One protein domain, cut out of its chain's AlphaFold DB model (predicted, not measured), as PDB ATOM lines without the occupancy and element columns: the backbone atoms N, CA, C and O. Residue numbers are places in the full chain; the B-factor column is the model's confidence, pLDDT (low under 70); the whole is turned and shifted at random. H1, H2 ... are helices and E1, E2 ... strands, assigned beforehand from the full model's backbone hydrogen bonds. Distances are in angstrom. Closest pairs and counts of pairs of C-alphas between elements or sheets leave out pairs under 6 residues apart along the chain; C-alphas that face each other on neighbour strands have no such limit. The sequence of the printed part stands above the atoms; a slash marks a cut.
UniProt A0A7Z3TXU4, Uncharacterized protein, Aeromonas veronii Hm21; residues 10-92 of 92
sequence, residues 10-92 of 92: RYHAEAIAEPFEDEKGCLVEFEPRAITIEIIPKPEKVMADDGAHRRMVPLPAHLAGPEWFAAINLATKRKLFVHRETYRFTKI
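This is residues 10 to 92 of the 92 residues of an uncharacterized protein of Aeromonas veronii Hm21 (UniProt A0A7Z3TXU4). A strongly twisted sheet of five strands, E6 E5 E2 E1 E7, curls like part of a barrel, and two hairpin arms reach away from it. One arm is the far part of the link between E1 and E2, where residues 20 to 21 pair antiparallel with 27 to 28; the other is the small two-stranded sheet E3 and E4, from which the short helix H1 leads back to the sheet's rim. The printed part has 83 residues, with one named helix and seven named strands in the order E1 E2 E3 E4 H1 E5 E6 E7; both sheets are antiparallel and the class is mostly strand. The whole is loose, with a radius of gyration of the C-alphas of 15.3 A and spans of 42 by 39 by 24 A.

In the large sheet, E1 is residues 10 to 15, 15.8 A long, beginning at C-alpha 10 (-3.052, 19.732, -8.759). E2 is residues 34 to 39, 15.2 A; E5 is residues 68 to 73, 15.0 A; E6 is residues 79 to 83. E7, residues 87 to 91, ends at C-alpha 91 (-4.706, 13.976, -9.253). In the small sheet, E3 is residues 45 to 49, beginning at C-alpha 45 (-13.010, 38.017, -18.707), and E4 is residues 54 to 58. H1 is residues 61 to 64.

Across the large sheet the strands' lines turn by 110 degrees and the way across it turns by 93 degrees. E1 and E2 form a hairpin, antiparallel at 139 degrees, with N 13 and O 35 at 2.8 A. On the other side of E1 is E7, antiparallel at 154 degrees, with N 12 and O 90 at 2.8 A. E5 is antiparallel to E2, with N 72 and O 38 at 2.9 A. E5 and E6 form a hairpin at 139 degrees, with N 71 and O 80 at 2.9 A. The edge strands E6 and E7 meet only through their link. H1 only grazes the sheet with residues 62 to 64; its closest C-alphas to E5 are those of His 62 and Trp 68, 7.7 A apart. H1 is too short for an O i to N i+4 pair; its one O i to N i+3 pair is within hydrogen-bond range. The hairpin E3 and E4 is antiparallel at 147 degrees, with N 48 and O 55 at 2.9 A. E3 and E4 are each apart from the five strands of the large sheet.

The C-alphas farthest apart, those of Lys 24 and Glu 44, are 43.0 A apart, while those of Arg 10 and Ile 92 are 5.6 A apart. The link from E1 to E2, 18 residues, is long; the other links are tight. The printed part has no cut. Its mean pLDDT is 91.6, and no printed residue is under 70.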
ATOM      1  N   ARG A  10      -4.064  19.961  -7.738       97.44
ATOM      2  CA  ARG A  10      -3.052  19.732  -8.759       97.44
ATOM      3  C   ARG A  10      -3.286  18.410  -9.467       97.44
ATOM      4  O   ARG A  10      -3.750  17.437  -8.874       97.44
ATOM      5  N   TYR A  11      -2.949  18.402 -10.746       96.25
ATOM      6  CA  TYR A  11      -3.137  17.261 -11.622       96.25
ATOM      7  C   TYR A  11      -1.965  17.148 -12.595       96.25
ATOM      8  O   TYR A  11      -1.443  18.155 -13.084       96.25
ATOM      9  N   HIS A  12      -1.595  15.916 -12.924       95.19
ATOM     10  CA  HIS A  12      -0.948  15.614 -14.193       95.19
ATOM     11  C   HIS A  12      -2.024  15.549 -15.276       95.19
ATOM     12  O   HIS A  12      -2.985  14.795 -15.142       95.19
ATOM     13  N   ALA A  13      -1.879  16.369 -16.314       94.12
ATOM     14  CA  ALA A  13      -2.746  16.394 -17.482       94.12
ATOM     15  C   ALA A  13      -1.961  15.898 -18.701       94.12
ATOM     16  O   ALA A  13      -1.003  16.540 -19.136       94.12
ATOM     17  N   GLU A  14      -2.368  14.755 -19.240       92.19
ATOM     18  CA  GLU A  14      -1.770  14.113 -20.411       92.19
ATOM     19  C   GLU A  14      -2.671  14.331 -21.623       92.19
ATOM     20  O   GLU A  14      -3.828  13.915 -21.603       92.19
ATOM     21  N   ALA A  15      -2.168  15.006 -22.658       87.81
ATOM     22  CA  ALA A  15      -2.906  15.200 -23.899       87.81
ATOM     23  C   ALA A  15      -3.115  13.848 -24.593       87.81
ATOM     24  O   ALA A  15      -2.153  13.107 -24.812       87.81
ATOM     25  N   ILE A  16      -4.360  13.536 -24.938       82.38
ATOM     26  CA  ILE A  16      -4.696  12.345 -25.715       82.38
ATOM     27  C   ILE A  16      -4.191  12.588 -27.139       82.38
ATOM     28  O   ILE A  16      -4.609  13.540 -27.793       82.38
ATOM     29  N   ALA A  17      -3.243  11.768 -27.595       74.38
ATOM     30  CA  ALA A  17      -2.768  11.827 -28.970       74.38
ATOM     31  C   ALA A  17      -3.850  11.240 -29.884       74.38
ATOM     32  O   ALA A  17      -4.101  10.035 -29.853       74.38
ATOM     33  N   GLU A  18      -4.495  12.094 -30.673       74.50
ATOM     34  CA  GLU A  18      -5.393  11.674 -31.745       74.50
ATOM     35  C   GLU A  18      -4.653  11.848 -33.074       74.50
ATOM     36  O   GLU A  18      -4.412  12.985 -33.495       74.50
ATOM     37  N   PRO A  19      -4.214  10.748 -33.709       78.00
ATOM     38  CA  PRO A  19      -3.612  10.843 -35.021       78.00
ATOM     39  C   PRO A  19      -4.689  11.199 -36.049       78.00
ATOM     40  O   PRO A  19      -5.847  10.797 -35.921       78.00
ATOM     41  N   PHE A  20      -4.307  11.943 -37.081       84.00
ATOM     42  CA  PHE A  20      -5.204  12.288 -38.182       84.00
ATOM     43  C   PHE A  20      -4.517  12.053 -39.522       84.00
ATOM     44  O   PHE A  20      -3.291  12.015 -39.609       84.00
ATOM     45  N   GLU A  21      -5.323  11.866 -40.559       88.75
ATOM     46  CA  GLU A  21      -4.845  11.673 -41.923       88.75
ATOM     47  C   GLU A  21      -4.664  13.034 -42.608       88.75
ATOM     48  O   GLU A  21      -5.553  13.890 -42.548       88.75
ATOM     49  N   ASP A  22      -3.504  13.258 -43.223       87.25
ATOM     50  CA  ASP A  22      -3.248  14.463 -44.010       87.25
ATOM     51  C   ASP A  22      -3.882  14.396 -45.413       87.25
ATOM     52  O   ASP A  22      -4.487  13.404 -45.818       87.25
ATOM     53  N   GLU A  23      -3.719  15.463 -46.200       88.69
ATOM     54  CA  GLU A  23      -4.256  15.559 -47.568       88.69
ATOM     55  C   GLU A  23      -3.705  14.504 -48.552       88.69
ATOM     56  O   GLU A  23      -4.204  14.384 -49.673       88.69
ATOM     57  N   LYS A  24      -2.672  13.746 -48.161       90.06
ATOM     58  CA  LYS A  24      -2.010  12.708 -48.962       90.06
ATOM     59  C   LYS A  24      -2.277  11.296 -48.445       90.06
ATOM     60  O   LYS A  24      -1.708  10.350 -48.990       90.06
ATOM     61  N   GLY A  25      -3.108  11.136 -47.419       87.25
ATOM     62  CA  GLY A  25      -3.389   9.830 -46.833       87.25
ATOM     63  C   GLY A  25      -2.343   9.357 -45.821       87.25
ATOM     64  O   GLY A  25      -2.310   8.176 -45.482       87.25
ATOM     65  N   CYS A  26      -1.436  10.230 -45.372       87.12
ATOM     66  CA  CYS A  26      -0.426   9.882 -44.378       87.12
ATOM     67  C   CYS A  26      -0.953  10.134 -42.963       87.12
ATOM     68  O   CYS A  26      -1.504  11.195 -42.668       87.12
ATOM     69  N   LEU A  27      -0.745   9.161 -42.073       86.69
ATOM     70  CA  LEU A  27      -1.092   9.294 -40.665       86.69
ATOM     71  C   LEU A  27      -0.080  10.212 -39.969       86.69
ATOM     72  O   LEU A  27       1.115   9.913 -39.923       86.69
ATOM     73  N   VAL A  28      -0.560  11.323 -39.419       81.56
ATOM     74  CA  VAL A  28       0.230  12.258 -38.620       81.56
ATOM     75  C   VAL A  28       0.017  11.936 -37.147       81.56
ATOM     76  O   VAL A  28      -1.082  12.089 -36.618       81.56
ATOM     77  N   GLU A  29       1.085  11.503 -36.482       79.88
ATOM     78  CA  GLU A  29       1.104  11.259 -35.041       79.88
ATOM     79  C   GLU A  29       1.721  12.444 -34.293       79.88
ATOM     80  O   GLU A  29       2.633  13.119 -34.781       79.88
ATOM     81  N   PHE A  30       1.243  12.686 -33.073       74.19
ATOM     82  CA  PHE A  30       1.787  13.706 -32.186       74.19
ATOM     83  C   PHE A  30       2.414  13.060 -30.959       74.19
ATOM     84  O   PHE A  30       1.832  12.157 -30.358       74.19
ATOM     85  N   GLU A  31       3.569  13.576 -30.537       71.31
ATOM     86  CA  GLU A  31       4.157  13.157 -29.270       71.31
ATOM     87  C   GLU A  31       3.203  13.470 -28.101       71.31
ATOM     88  O   GLU A  31       2.687  14.596 -28.013       71.31
ATOM     89  N   PRO A  32       2.989  12.519 -27.173       71.25
ATOM     90  CA  PRO A  32       2.189  12.753 -25.980       71.25
ATOM     91  C   PRO A  32       2.760  13.918 -25.169       71.25
ATOM     92  O   PRO A  32       3.935  13.929 -24.800       71.25
ATOM     93  N   ARG A  33       1.922  14.907 -24.852       82.44
ATOM     94  CA  ARG A  33       2.315  16.052 -24.018       82.44
ATOM     95  C   ARG A  33       1.705  15.924 -22.633       82.44
ATOM     96  O   ARG A  33       0.492  16.037 -22.480       82.44
ATOM     97  N   ALA A  34       2.552  15.750 -21.623       89.44
ATOM     98  CA  ALA A  34       2.154  15.774 -20.219       89.44
ATOM     99  C   ALA A  34       2.539  17.112 -19.576       89.44
ATOM    100  O   ALA A  34       3.667  17.586 -19.716       89.44
ATOM    101  N   ILE A  35       1.606  17.727 -18.853       94.00
ATOM    102  CA  ILE A  35       1.839  18.959 -18.093       94.00
ATOM    103  C   ILE A  35       1.304  18.818 -16.669       94.00
ATOM    104  O   ILE A  35       0.269  18.199 -16.438       94.00
ATOM    105  N   THR A  36       1.986  19.427 -15.699       96.81
ATOM    106  CA  THR A  36       1.450  19.568 -14.339       96.81
ATOM    107  C   THR A  36       0.713  20.891 -14.222       96.81
ATOM    108  O   THR A  36       1.273  21.959 -14.503       96.81
ATOM    109  N   ILE A  37      -0.540  20.823 -13.791       97.19
ATOM    110  CA  ILE A  37      -1.429  21.975 -13.683       97.19
ATOM    111  C   ILE A  37      -2.072  22.057 -12.302       97.19
ATOM    112  O   ILE A  37      -2.227  21.051 -11.615       97.19
ATOM    113  N   GLU A  38      -2.482  23.259 -11.922       97.94
ATOM    114  CA  GLU A  38      -3.413  23.496 -10.820       97.94
ATOM    115  C   GLU A  38      -4.696  24.103 -11.384       97.94
ATOM    116  O   GLU A  38      -4.637  25.024 -12.204       97.94
ATOM    117  N   ILE A  39      -5.847  23.566 -10.981       97.50
ATOM    118  CA  ILE A  39      -7.151  24.048 -11.441       97.50
ATOM    119  C   ILE A  39      -7.509  25.306 -10.667       97.50
ATOM    120  O   ILE A  39      -7.421  25.342  -9.444       97.50
ATOM    121  N   ILE A  40      -7.937  26.339 -11.379       97.62
ATOM    122  CA  ILE A  40      -8.270  27.642 -10.804       97.62
ATOM    123  C   ILE A  40      -9.710  28.020 -11.160       97.62
ATOM    124  O   ILE A  40     -10.273  27.467 -12.110       97.62
ATOM    125  N   PRO A  41     -10.327  28.975 -10.441       96.94
ATOM    126  CA  PRO A  41     -11.613  29.516 -10.854       96.94
ATOM    127  C   PRO A  41     -11.541  30.065 -12.280       96.94
ATOM    128  O   PRO A  41     -10.546  30.685 -12.676       96.94
ATOM    129  N   LYS A  42     -12.612  29.861 -13.052       96.31
ATOM    130  CA  LYS A  42     -12.746  30.495 -14.365       96.31
ATOM    131  C   LYS A  42     -12.727  32.019 -14.196       96.31
ATOM    132  O   LYS A  42     -13.383  32.534 -13.290       96.31
ATOM    133  N   PRO A  43     -11.978  32.750 -15.035       96.19
ATOM    134  CA  PRO A  43     -11.970  34.203 -14.979       96.19
ATOM    135  C   PRO A  43     -13.293  34.768 -15.513       96.19
ATOM    136  O   PRO A  43     -13.927  34.165 -16.372       96.19
ATOM    137  N   GLU A  44     -13.668  35.969 -15.077       96.62
ATOM    138  CA  GLU A  44     -14.853  36.668 -15.605       96.62
ATOM    139  C   GLU A  44     -14.655  37.172 -17.043       96.62
ATOM    140  O   GLU A  44     -15.608  37.313 -17.812       96.62
ATOM    141  N   LYS A  45     -13.402  37.472 -17.406       96.12
ATOM    142  CA  LYS A  45     -13.010  38.017 -18.707       96.12
ATOM    143  C   LYS A  45     -11.754  37.336 -19.226       96.12
ATOM    144  O   LYS A  45     -10.872  36.962 -18.454       96.12
ATOM    145  N   VAL A  46     -11.645  37.243 -20.544       94.62
ATOM    146  CA  VAL A  46     -10.475  36.716 -21.252       94.62
ATOM    147  C   VAL A  46      -9.983  37.729 -22.277       94.62
ATOM    148  O   VAL A  46     -10.744  38.576 -22.746       94.62
ATOM    149  N   MET A  47      -8.697  37.651 -22.618       93.31
ATOM    150  CA  MET A  47      -8.152  38.398 -23.746       93.31
ATOM    151  C   MET A  47      -8.536  37.667 -25.033       93.31
ATOM    152  O   MET A  47      -8.139  36.518 -25.220       93.31
ATOM    153  N   ALA A  48      -9.293  38.323 -25.905       91.44
ATOM    154  CA  ALA A  48      -9.511  37.882 -27.275       91.44
ATOM    155  C   ALA A  48      -8.524  38.611 -28.192       91.44
ATOM    156  O   ALA A  48      -8.384  39.834 -28.094       91.44
ATOM    157  N   ASP A  49      -7.851  37.855 -29.056       92.81
ATOM    158  CA  ASP A  49      -6.935  38.349 -30.085       92.81
ATOM    159  C   ASP A  49      -7.444  37.840 -31.439       92.81
ATOM    160  O   ASP A  49      -7.499  36.630 -31.654       92.81
ATOM    161  N   ASP A  50      -7.885  38.750 -32.308       92.06
ATOM    162  CA  ASP A  50      -8.369  38.428 -33.660       92.06
ATOM    163  C   ASP A  50      -7.275  38.574 -34.737       92.06
ATOM    164  O   ASP A  50      -7.559  38.523 -35.933       92.06
ATOM    165  N   GLY A  51      -6.018  38.757 -34.320       92.44
ATOM    166  CA  GLY A  51      -4.871  38.981 -35.198       92.44
ATOM    167  C   GLY A  51      -4.662  40.445 -35.596       92.44
ATOM    168  O   GLY A  51      -3.564  40.792 -36.025       92.44
ATOM    169  N   ALA A  52      -5.660  41.316 -35.410       94.06
ATOM    170  CA  ALA A  52      -5.551  42.760 -35.628       94.06
ATOM    171  C   ALA A  52      -5.693  43.558 -34.320       94.06
ATOM    172  O   ALA A  52      -5.022  44.571 -34.123       94.06
ATOM    173  N   HIS A  53      -6.541  43.091 -33.404       92.44
ATOM    174  CA  HIS A  53      -6.888  43.761 -32.163       92.44
ATOM    175  C   HIS A  53      -6.896  42.791 -30.986       92.44
ATOM    176  O   HIS A  53      -7.382  41.663 -31.057       92.44
ATOM    177  N   ARG A  54      -6.434  43.303 -29.843       95.38
ATOM    178  CA  ARG A  54      -6.521  42.633 -28.545       95.38
ATOM    179  C   ARG A  54      -7.503  43.366 -27.657       95.38
ATOM    180  O   ARG A  54      -7.357  44.567 -27.432       95.38
ATOM    181  N   ARG A  55      -8.492  42.650 -27.130       95.88
ATOM    182  CA  ARG A  55      -9.487  43.223 -26.220       95.88
ATOM    183  C   ARG A  55      -9.896  42.246 -25.132       95.88
ATOM    184  O   ARG A  55     -10.008  41.044 -25.359       95.88
ATOM    185  N   MET A  56     -10.182  42.790 -23.954       96.56
ATOM    186  CA  MET A  56     -10.798  42.029 -22.873       96.56
ATOM    187  C   MET A  56     -12.289  41.859 -23.160       96.56
ATOM    188  O   MET A  56     -13.021  42.845 -23.247       96.56
ATOM    189  N   VAL A  57     -12.741  40.615 -23.279       95.50
ATOM    190  CA  VAL A  57     -14.152  40.254 -23.478       95.50
ATOM    191  C   VAL A  57     -14.649  39.416 -22.301       95.50
ATOM    192  O   VAL A  57     -13.833  38.766 -21.641       95.50
ATOM    193  N   PRO A  58     -15.961  39.414 -22.003       97.19
ATOM    194  CA  PRO A  58     -16.545  38.446 -21.076       97.19
ATOM    195  C   PRO A  58     -16.164  37.014 -21.454       97.19
ATOM    196  O   PRO A  58     -15.973  36.726 -22.638       97.19
ATOM    197  N   LEU A  59     -16.055  36.126 -20.463       96.62
ATOM    198  CA  LEU A  59     -15.770  34.714 -20.707       96.62
ATOM    199  C   LEU A  59     -16.776  34.138 -21.729       96.62
ATOM    200  O   LEU A  59     -17.979  34.146 -21.460       96.62
ATOM    201  N   PRO A  60     -16.313  33.639 -22.889       95.06
ATOM    202  CA  PRO A  60     -17.189  33.046 -23.890       95.06
ATOM    203  C   PRO A  60     -17.987  31.865 -23.333       95.06
ATOM    204  O   PRO A  60     -17.457  31.060 -22.567       95.06
ATOM    205  N   ALA A  61     -19.238  31.716 -23.777       94.19
ATOM    206  CA  ALA A  61     -20.157  30.694 -23.268       94.19
ATOM    207  C   ALA A  61     -19.595  29.262 -23.359       94.19
ATOM    208  O   ALA A  61     -19.773  28.474 -22.436       94.19
ATOM    209  N   HIS A  62     -18.859  28.939 -24.429       90.75
ATOM    210  CA  HIS A  62     -18.245  27.619 -24.580       90.75
ATOM    211  C   HIS A  62     -17.164  27.357 -23.516       90.75
ATOM    212  O   HIS A  62     -17.163  26.285 -22.922       90.75
ATOM    213  N   LEU A  63     -16.321  28.347 -23.185       94.00
ATOM    214  CA  LEU A  63     -15.319  28.231 -22.111       94.00
ATOM    215  C   LEU A  63     -15.939  28.257 -20.710       94.00
ATOM    216  O   LEU A  63     -15.337  27.768 -19.753       94.00
ATOM    217  N   ALA A  64     -17.136  28.829 -20.565       93.31
ATOM    218  CA  ALA A  64     -17.899  28.765 -19.323       93.31
ATOM    219  C   ALA A  64     -18.469  27.359 -19.064       93.31
ATOM    220  O   ALA A  64     -18.690  27.006 -17.904       93.31
ATOM    221  N   GLY A  65     -18.632  26.539 -20.108       92.19
ATOM    222  CA  GLY A  65     -19.196  25.191 -20.035       92.19
ATOM    223  C   GLY A  65     -18.407  24.210 -19.149       92.19
ATOM    224  O   GLY A  65     -17.221  24.422 -18.884       92.19
ATOM    225  N   PRO A  66     -19.051  23.131 -18.674       91.88
ATOM    226  CA  PRO A  66     -18.470  22.186 -17.711       91.88
ATOM    227  C   PRO A  66     -17.279  21.385 -18.257       91.88
ATOM    228  O   PRO A  66     -16.460  20.907 -17.479       91.88
ATOM    229  N   GLU A  67     -17.147  21.286 -19.581       92.62
ATOM    230  CA  GLU A  67     -16.075  20.526 -20.236       92.62
ATOM    231  C   GLU A  67     -14.741  21.286 -20.310       92.62
ATOM    232  O   GLU A  67     -13.697  20.698 -20.587       92.62
ATOM    233  N   TRP A  68     -14.759  22.593 -20.039       94.88
ATOM    234  CA  TRP A  68     -13.572  23.443 -20.031       94.88
ATOM    235  C   TRP A  68     -13.172  23.804 -18.604       94.88
ATOM    236  O   TRP A  68     -13.986  24.299 -17.821       94.88
ATOM    237  N   PHE A  69     -11.889  23.649 -18.289       95.62
ATOM    238  CA  PHE A  69     -11.315  24.001 -16.994       95.62
ATOM    239  C   PHE A  69     -10.253  25.080 -17.164       95.62
ATOM    240  O   PHE A  69      -9.381  24.971 -18.025       95.62
ATOM    241  N   ALA A  70     -10.307  26.116 -16.328       96.81
ATOM    242  CA  ALA A  70      -9.216  27.075 -16.222       96.81
ATOM    243  C   ALA A  70      -8.118  26.486 -15.330       96.81
ATOM    244  O   ALA A  70      -8.391  25.926 -14.268       96.81
ATOM    245  N   ALA A  71      -6.869  26.625 -15.756       97.12
ATOM    246  CA  ALA A  71      -5.729  26.065 -15.053       97.12
ATOM    247  C   ALA A  71      -4.506  26.980 -15.137       97.12
ATOM    248  O   ALA A  71      -4.404  27.841 -16.014       97.12
ATOM    249  N   ILE A  72      -3.548  26.767 -14.240       97.75
ATOM    250  CA  ILE A  72      -2.194  27.308 -14.348       97.75
ATOM    251  C   ILE A  72      -1.207  26.164 -14.572       97.75
ATOM    252  O   ILE A  72      -1.159  25.207 -13.802       97.75
ATOM    253  N   ASN A  73      -0.402  26.261 -15.626       96.88
ATOM    254  CA  ASN A  73       0.715  25.351 -15.844       96.88
ATOM    255  C   ASN A  73       1.809  25.664 -14.817       96.88
ATOM    256  O   ASN A  73       2.341  26.776 -14.783       96.88
ATOM    257  N   LEU A  74       2.154  24.691 -13.974       96.50
ATOM    258  CA  LEU A  74       3.053  24.926 -12.845       96.50
ATOM    259  C   LEU A  74       4.512  25.135 -13.259       96.50
ATOM    260  O   LEU A  74       5.232  25.807 -12.517       96.50
ATOM    261  N   ALA A  75       4.922  24.628 -14.424       95.25
ATOM    262  CA  ALA A  75       6.267  24.812 -14.964       95.25
ATOM    263  C   ALA A  75       6.441  26.202 -15.597       95.25
ATOM    264  O   ALA A  75       7.414  26.893 -15.317       95.25
ATOM    265  N   THR A  76       5.479  26.646 -16.412       95.75
ATOM    266  CA  THR A  76       5.580  27.920 -17.159       95.75
ATOM    267  C   THR A  76       4.902  29.104 -16.474       95.75
ATOM    268  O   THR A  76       5.046  30.238 -16.927       95.75
ATOM    269  N   LYS A  77       4.116  28.852 -15.420       96.06
ATOM    270  CA  LYS A  77       3.240  29.820 -14.731       96.06
ATOM    271  C   LYS A  77       2.189  30.481 -15.630       96.06
ATOM    272  O   LYS A  77       1.551  31.452 -15.226       96.06
ATOM    273  N   ARG A  78       1.965  29.954 -16.836       95.25
ATOM    274  CA  ARG A  78       0.946  30.461 -17.762       95.25
ATOM    275  C   ARG A  78      -0.430  29.931 -17.386       95.25
ATOM    276  O   ARG A  78      -0.581  28.750 -17.076       95.25
ATOM    277  N   LYS A  79      -1.430  30.809 -17.454       95.44
ATOM    278  CA  LYS A  79      -2.842  30.426 -17.379       95.44
ATOM    279  C   LYS A  79      -3.284  29.882 -18.734       95.44
ATOM    280  O   LYS A  79      -2.887  30.421 -19.766       95.44
ATOM    281  N   LEU A  80      -4.093  28.836 -18.721       95.19
ATOM    282  CA  LEU A  80      -4.632  28.193 -19.912       95.19
ATOM    283  C   LEU A  80      -6.001  27.586 -19.614       95.19
ATOM    284  O   LEU A  80      -6.383  27.432 -18.453       95.19
ATOM    285  N   PHE A  81      -6.711  27.223 -20.675       94.88
ATOM    286  CA  PHE A  81      -7.876  26.359 -20.587       94.88
ATOM    287  C   PHE A  81      -7.498  24.957 -21.061       94.88
ATOM    288  O   PHE A  81      -6.766  24.810 -22.039       94.88
ATOM    289  N   VAL A  82      -7.991  23.942 -20.360       93.75
ATOM    290  CA  VAL A  82      -7.867  22.531 -20.737       93.75
ATOM    291  C   VAL A  82      -9.261  21.947 -20.909       93.75
ATOM    292  O   VAL A  82     -10.166  22.259 -20.133       93.75
ATOM    293  N   HIS A  83      -9.435  21.135 -21.944       92.75
ATOM    294  CA  HIS A  83     -10.706  20.489 -22.251       92.75
ATOM    295  C   HIS A  83     -10.715  19.051 -21.735       92.75
ATOM    296  O   HIS A  83      -9.693  18.362 -21.796       92.75
ATOM    297  N   ARG A  84     -11.869  18.597 -21.247       90.12
ATOM    298  CA  ARG A  84     -12.050  17.273 -20.644       90.12
ATOM    299  C   ARG A  84     -11.705  16.121 -21.581       90.12
ATOM    300  O   ARG A  84     -11.108  15.141 -21.158       90.12
ATOM    301  N   GLU A  85     -12.066  16.253 -22.850       89.12
ATOM    302  CA  GLU A  85     -11.857  15.195 -23.844       89.12
ATOM    303  C   GLU A  85     -10.445  15.217 -24.433       89.12
ATOM    304  O   GLU A  85      -9.973  14.207 -24.933       89.12
ATOM    305  N   THR A  86      -9.735  16.341 -24.329       88.88
ATOM    306  CA  THR A  86      -8.376  16.469 -24.872       88.88
ATOM    307  C   THR A  86      -7.319  15.955 -23.898       88.88
ATOM    308  O   THR A  86      -6.212  15.625 -24.317       88.88
ATOM    309  N   TYR A  87      -7.629  15.886 -22.599       90.31
ATOM    310  CA  TYR A  87      -6.665  15.525 -21.564       90.31
ATOM    311  C   TYR A  87      -7.177  14.417 -20.645       90.31
ATOM    312  O   TYR A  87      -8.316  14.416 -20.184       90.31
ATOM    313  N   ARG A  88      -6.281  13.499 -20.284       91.25
ATOM    314  CA  ARG A  88      -6.455  12.602 -19.143       91.25
ATOM    315  C   ARG A  88      -5.854  13.250 -17.903       91.25
ATOM    316  O   ARG A  88      -4.695  13.657 -17.919       91.25
ATOM    317  N   PHE A  89      -6.635  13.325 -16.828       92.75
ATOM    318  CA  PHE A  89      -6.223  13.971 -15.583       92.75
ATOM    319  C   PHE A  89      -5.988  12.952 -14.470       92.75
ATOM    320  O   PHE A  89      -6.884  12.179 -14.130       92.75
ATOM    321  N   THR A  90      -4.816  13.024 -13.843       93.88
ATOM    322  CA  THR A  90      -4.446  12.233 -12.665       93.88
ATOM    323  C   THR A  90      -4.129  13.187 -11.521       93.88
ATOM    324  O   THR A  90      -3.225  14.012 -11.634       93.88
ATOM    325  N   LYS A  91      -4.900  13.117 -10.431       93.38
ATOM    326  CA  LYS A  91      -4.706  13.976  -9.253       93.38
ATOM    327  C   LYS A  91      -3.382  13.643  -8.552       93.38
ATOM    328  O   LYS A  91      -3.040  12.465  -8.463       93.38
ATOM    329  N   ILE A  92      -2.696  14.662  -8.032       90.56
ATOM    330  CA  ILE A  92      -1.460  14.542  -7.234       90.56
ATOM    331  C   ILE A  92      -1.561  15.224  -5.875       90.56
ATOM    332  O   ILE A  92      -2.417  16.129  -5.725       90.56
TER     333      ILE A  92